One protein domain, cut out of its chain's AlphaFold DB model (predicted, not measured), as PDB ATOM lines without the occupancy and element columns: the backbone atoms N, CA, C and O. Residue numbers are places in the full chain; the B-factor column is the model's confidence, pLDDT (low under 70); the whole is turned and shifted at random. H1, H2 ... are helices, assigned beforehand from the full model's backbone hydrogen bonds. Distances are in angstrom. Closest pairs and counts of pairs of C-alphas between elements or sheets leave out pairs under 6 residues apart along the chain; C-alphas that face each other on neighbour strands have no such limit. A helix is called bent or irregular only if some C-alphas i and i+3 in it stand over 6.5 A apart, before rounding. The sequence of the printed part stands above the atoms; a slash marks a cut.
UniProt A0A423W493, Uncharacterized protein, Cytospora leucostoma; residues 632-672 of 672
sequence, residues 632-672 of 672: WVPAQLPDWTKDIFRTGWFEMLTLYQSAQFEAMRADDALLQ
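AT A GLANCE: This is residues 632 to 672 of the 672 residues of an uncharacterized protein of Cytospora leucostoma (UniProt A0A423W493). A hooked stretch, residues 632 to 638, leads into one long, slightly kinked helix, H1, and a short helix, H2, turns off its far end to make a corner, with a loose tail, residues 667 to 672, after it. The printed part has 41 residues, with two named helices in the order H1, H2 and no named strand; its class is all helix. It is an extended rod with a radius of gyration of the C-alphas of 15.5 A, spanning 47 by 20 by 13 A.

HOW THE PARTS SIT: H1, residues 639 to 656, has a kink of 29 degrees near residue 646. It is only just irregular: C-alphas 642 and 645 are 6.9 A apart. A tight link of 2 residues joins it to H2, residues 659 to 666. The two are close but not clearly touching, about perpendicular at 76 degrees; their closest C-alphas, of Leu 655 and Phe 661, are 5.9 A apart. Every O i to N i+4 pair is within hydrogen-bond range in H2, and 10 of 14 in H1.

IN THESE COORDINATES: H1 begins at C-alpha 639 (-21.550, -16.610, -12.448) and is 27.0 A long. H2, 10.5 A long, ends at C-alpha 666 (-37.111, -9.925, -46.251).

THE WHOLE: The C-alphas farthest apart, of Gln 636 and Gln 672, are 47.4 A apart. The printed part has no cut. Residues 634 to 636 and 669 to 672 have pLDDT under 70.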
ATOM      1  N   TRP A 632     -20.439 -23.619 -22.560       81.69
ATOM      2  CA  TRP A 632     -21.196 -24.855 -22.332       81.69
ATOM      3  C   TRP A 632     -20.526 -25.842 -21.350       81.69
ATOM      4  O   TRP A 632     -21.098 -26.897 -21.070       81.69
ATOM      5  N   VAL A 633     -19.336 -25.533 -20.815       78.69
ATOM      6  CA  VAL A 633     -18.605 -26.337 -19.816       78.69
ATOM      7  C   VAL A 633     -18.591 -25.600 -18.462       78.69
ATOM      8  O   VAL A 633     -17.688 -24.819 -18.175       78.69
ATOM      9  N   PRO A 634     -19.574 -25.839 -17.575       60.09
ATOM     10  CA  PRO A 634     -19.891 -24.917 -16.475       60.09
ATOM     11  C   PRO A 634     -18.942 -24.942 -15.264       60.09
ATOM     12  O   PRO A 634     -19.102 -24.135 -14.352       60.09
ATOM     13  N   ALA A 635     -17.985 -25.872 -15.189       59.22
ATOM     14  CA  ALA A 635     -17.329 -26.216 -13.923       59.22
ATOM     15  C   ALA A 635     -16.345 -25.160 -13.367       59.22
ATOM     16  O   ALA A 635     -15.885 -25.331 -12.240       59.22
ATOM     17  N   GLN A 636     -15.993 -24.107 -14.119       69.38
ATOM     18  CA  GLN A 636     -14.903 -23.182 -13.746       69.38
ATOM     19  C   GLN A 636     -15.131 -21.710 -14.145       69.38
ATOM     20  O   GLN A 636     -14.183 -20.930 -14.127       69.38
ATOM     21  N   LEU A 637     -16.358 -21.312 -14.497       81.56
ATOM     22  CA  LEU A 637     -16.634 -19.976 -15.043       81.56
ATOM     23  C   LEU A 637     -17.328 -19.035 -14.040       81.56
ATOM     24  O   LEU A 637     -18.110 -19.520 -13.209       81.56
ATOM     25  N   PRO A 638     -17.099 -17.704 -14.121       87.38
ATOM     26  CA  PRO A 638     -17.814 -16.720 -13.310       87.38
ATOM     27  C   PRO A 638     -19.329 -16.806 -13.493       87.38
ATOM     28  O   PRO A 638     -19.813 -17.116 -14.583       87.38
ATOM     29  N   ASP A 639     -20.088 -16.472 -12.448       87.62
ATOM     30  CA  ASP A 639     -21.550 -16.610 -12.448       87.62
ATOM     31  C   ASP A 639     -22.230 -15.863 -13.604       87.62
ATOM     32  O   ASP A 639     -23.104 -16.433 -14.254       87.62
ATOM     33  N   TRP A 640     -21.769 -14.651 -13.927       90.38
ATOM     34  CA  TRP A 640     -22.329 -13.823 -15.000       90.38
ATOM     35  C   TRP A 640     -22.198 -14.443 -16.403       90.38
ATOM     36  O   TRP A 640     -22.945 -14.094 -17.313       90.38
ATOM     37  N   THR A 641     -21.288 -15.405 -16.596       88.62
ATOM     38  CA  THR A 641     -21.075 -16.064 -17.897       88.62
ATOM     39  C   THR A 641     -21.999 -17.261 -18.139       88.62
ATOM     40  O   THR A 641     -22.217 -17.652 -19.288       88.62
ATOM     41  N   LYS A 642     -22.560 -17.850 -17.072       81.81
ATOM     42  CA  LYS A 642     -23.266 -19.145 -17.119       81.81
ATOM     43  C   LYS A 642     -24.533 -19.111 -17.968       81.81
ATOM     44  O   LYS A 642     -24.913 -20.124 -18.555       81.81
ATOM     45  N   ASP A 643     -25.175 -17.951 -18.032       83.81
ATOM     46  CA  ASP A 643     -26.427 -17.773 -18.758       83.81
ATOM     47  C   ASP A 643     -26.230 -17.320 -20.206       83.81
ATOM     48  O   ASP A 643     -27.151 -17.480 -20.997       83.81
ATOM     49  N   ILE A 644     -25.040 -16.854 -20.600       87.69
ATOM     50  CA  ILE A 644     -24.786 -16.339 -21.958       87.69
ATOM     51  C   ILE A 644     -25.113 -17.399 -23.018       87.69
ATOM     52  O   ILE A 644     -25.893 -17.142 -23.931       87.69
ATOM     53  N   PHE A 645     -24.570 -18.613 -22.880       85.75
ATOM     54  CA  PHE A 645     -24.806 -19.681 -23.854       85.75
ATOM     55  C   PHE A 645     -26.247 -20.199 -23.806       85.75
ATOM     56  O   PHE A 645     -26.913 -20.323 -24.832       85.75
ATOM     57  N   ARG A 646     -26.744 -20.502 -22.602       81.19
ATOM     58  CA  ARG A 646     -28.060 -21.124 -22.419       81.19
ATOM     59  C   ARG A 646     -29.194 -20.168 -22.777       81.19
ATOM     60  O   ARG A 646     -30.073 -20.541 -23.547       81.19
ATOM     61  N   THR A 647     -29.188 -18.961 -22.219       85.62
ATOM     62  CA  THR A 647     -30.210 -17.943 -22.488       85.62
ATOM     63  C   THR A 647     -30.109 -17.464 -23.928       85.62
ATOM     64  O   THR A 647     -31.130 -17.450 -24.612       85.62
ATOM     65  N   GLY A 648     -28.896 -17.214 -24.436       81.62
ATOM     66  CA  GLY A 648     -28.684 -16.839 -25.835       81.62
ATOM     67  C   GLY A 648     -29.227 -17.878 -26.822       81.62
ATOM     68  O   GLY A 648     -29.843 -17.514 -27.819       81.62
ATOM     69  N   TRP A 649     -29.103 -19.177 -26.524       82.06
ATOM     70  CA  TRP A 649     -29.707 -20.235 -27.342       82.06
ATOM     71  C   TRP A 649     -31.242 -20.156 -27.374       82.06
ATOM     72  O   TRP A 649     -31.849 -20.284 -28.439       82.06
ATOM     73  N   PHE A 650     -31.886 -19.920 -26.227       84.38
ATOM     74  CA  PHE A 650     -33.342 -19.761 -26.162       84.38
ATOM     75  C   PHE A 650     -33.827 -18.487 -26.865       84.38
ATOM     76  O   PHE A 650     -34.824 -18.533 -27.589       84.38
ATOM     77  N   GLU A 651     -33.125 -17.367 -26.691       86.06
ATOM     78  CA  GLU A 651     -33.410 -16.104 -27.381       86.06
ATOM     79  C   GLU A 651     -33.254 -16.257 -28.899       86.06
ATOM     80  O   GLU A 651     -34.146 -15.862 -29.652       86.06
ATOM     81  N   MET A 652     -32.179 -16.917 -29.348       88.06
ATOM     82  CA  MET A 652     -31.940 -17.241 -30.754       88.06
ATOM     83  C   MET A 652     -33.082 -18.074 -31.337       88.06
ATOM     84  O   MET A 652     -33.613 -17.716 -32.383       88.06
ATOM     85  N   LEU A 653     -33.488 -19.165 -30.675       81.69
ATOM     86  CA  LEU A 653     -34.603 -19.993 -31.146       81.69
ATOM     87  C   LEU A 653     -35.905 -19.191 -31.222       81.69
ATOM     88  O   LEU A 653     -36.621 -19.289 -32.216       81.69
ATOM     89  N   THR A 654     -36.181 -18.374 -30.203       90.19
ATOM     90  CA  THR A 654     -37.374 -17.517 -30.156       90.19
ATOM     91  C   THR A 654     -37.397 -16.543 -31.331       90.19
ATOM     92  O   THR A 654     -38.430 -16.398 -31.981       90.19
ATOM     93  N   LEU A 655     -36.261 -15.910 -31.643       82.44
ATOM     94  CA  LEU A 655     -36.138 -15.017 -32.790       82.44
ATOM     95  C   LEU A 655     -36.259 -15.791 -34.107       82.44
ATOM     96  O   LEU A 655     -37.131 -15.474 -34.909       82.44
ATOM     97  N   TYR A 656     -35.431 -16.813 -34.329       84.31
ATOM     98  CA  TYR A 656     -35.327 -17.521 -35.612       84.31
ATOM     99  C   TYR A 656     -36.613 -18.246 -36.016       84.31
ATOM    100  O   TYR A 656     -36.846 -18.453 -37.202       84.31
ATOM    101  N   GLN A 657     -37.452 -18.620 -35.049       89.06
ATOM    102  CA  GLN A 657     -38.753 -19.249 -35.294       89.06
ATOM    103  C   GLN A 657     -39.906 -18.234 -35.389       89.06
ATOM    104  O   GLN A 657     -41.056 -18.628 -35.580       89.06
ATOM    105  N   SER A 658     -39.631 -16.937 -35.231       87.94
ATOM    106  CA  SER A 658     -40.648 -15.888 -35.276       87.94
ATOM    107  C   SER A 658     -40.861 -15.345 -36.691       87.94
ATOM    108  O   SER A 658     -39.927 -15.203 -37.478       87.94
ATOM    109  N   ALA A 659     -42.089 -14.901 -36.973       91.31
ATOM    110  CA  ALA A 659     -42.398 -14.144 -38.190       91.31
ATOM    111  C   ALA A 659     -41.626 -12.811 -38.275       91.31
ATOM    112  O   ALA A 659     -41.419 -12.274 -39.361       91.31
ATOM    113  N   GLN A 660     -41.181 -12.267 -37.136       90.19
ATOM    114  CA  GLN A 660     -40.338 -11.072 -37.104       90.19
ATOM    115  C   GLN A 660     -38.988 -11.328 -37.778       90.19
ATOM    116  O   GLN A 660     -38.521 -10.471 -38.521       90.19
ATOM    117  N   PHE A 661     -38.375 -12.493 -37.559       87.75
ATOM    118  CA  PHE A 661     -37.113 -12.834 -38.210       87.75
ATOM    119  C   PHE A 661     -37.276 -12.975 -39.724       87.75
ATOM    120  O   PHE A 661     -36.456 -12.447 -40.469       87.75
ATOM    121  N   GLU A 662     -38.363 -13.592 -40.197       80.00
ATOM    122  CA  GLU A 662     -38.679 -13.635 -41.634       80.00
ATOM    123  C   GLU A 662     -38.827 -12.229 -42.230       80.00
ATOM    124  O   GLU A 662     -38.292 -11.962 -43.303       80.00
ATOM    125  N   ALA A 663     -39.492 -11.312 -41.517       87.38
ATOM    126  CA  ALA A 663     -39.619  -9.919 -41.940       87.38
ATOM    127  C   ALA A 663     -38.262  -9.197 -41.976       87.38
ATOM    128  O   ALA A 663     -37.958  -8.540 -42.964       87.38
ATOM    129  N   MET A 664     -37.416  -9.380 -40.954       85.38
ATOM    130  CA  MET A 664     -36.048  -8.841 -40.941       85.38
ATOM    131  C   MET A 664     -35.234  -9.357 -42.133       85.38
ATOM    132  O   MET A 664     -34.533  -8.591 -42.781       85.38
ATOM    133  N   ARG A 665     -35.359 -10.648 -42.458       83.50
ATOM    134  CA  ARG A 665     -34.677 -11.271 -43.600       83.50
ATOM    135  C   ARG A 665     -35.245 -10.846 -44.952       83.50
ATOM    136  O   ARG A 665     -34.528 -10.920 -45.944       83.50
ATOM    137  N   ALA A 666     -36.507 -10.426 -45.019       80.19
ATOM    138  CA  ALA A 666     -37.111  -9.925 -46.251       80.19
ATOM    139  C   ALA A 666     -36.493  -8.586 -46.700       80.19
ATOM    140  O   ALA A 666     -36.468  -8.308 -47.901       80.19
ATOM    141  N   ASP A 667     -35.950  -7.803 -45.762       83.69
ATOM    142  CA  ASP A 667     -35.271  -6.530 -46.037       83.69
ATOM    143  C   ASP A 667     -33.846  -6.710 -46.606       83.69
ATOM    144  O   ASP A 667     -33.330  -5.799 -47.253       83.69
ATOM    145  N   ASP A 668     -33.229  -7.892 -46.453       74.81
ATOM    146  CA  ASP A 668     -31.840  -8.189 -46.870       74.81
ATOM    147  C   ASP A 668     -31.640  -8.300 -48.403       74.81
ATOM    148  O   ASP A 668     -30.540  -8.601 -48.869       74.81
ATOM    149  N   ALA A 669     -32.689  -8.039 -49.192       67.75
ATOM    150  CA  ALA A 669     -32.813  -8.352 -50.616       67.75
ATOM    151  C   ALA A 669     -32.653  -9.854 -50.938       67.75
ATOM    152  O   ALA A 669     -31.945 -10.621 -50.286       67.75
ATOM    153  N   LEU A 670     -33.340 -10.312 -51.986       68.44
ATOM    154  CA  LEU A 670     -33.141 -11.674 -52.478       68.44
ATOM    155  C   LEU A 670     -31.778 -11.769 -53.173       68.44
ATOM    156  O   LEU A 670     -31.410 -10.877 -53.939       68.44
ATOM    157  N   LEU A 671     -31.061 -12.867 -52.926       53.97
ATOM    158  CA  LEU A 671     -29.870 -13.244 -53.689       53.97
ATOM    159  C   LEU A 671     -30.244 -13.274 -55.182       53.97
ATOM    160  O   LEU A 671     -31.118 -14.051 -55.570       53.97
ATOM    161  N   GLN A 672     -29.642 -12.382 -55.977       41.09
ATOM    162  CA  GLN A 672     -29.867 -12.280 -57.425       41.09
ATOM    163  C   GLN A 672     -29.125 -13.359 -58.206       41.09
ATOM    164  O   GLN A 672     -27.962 -13.652 -57.846       41.09
TER     165      GLN A 672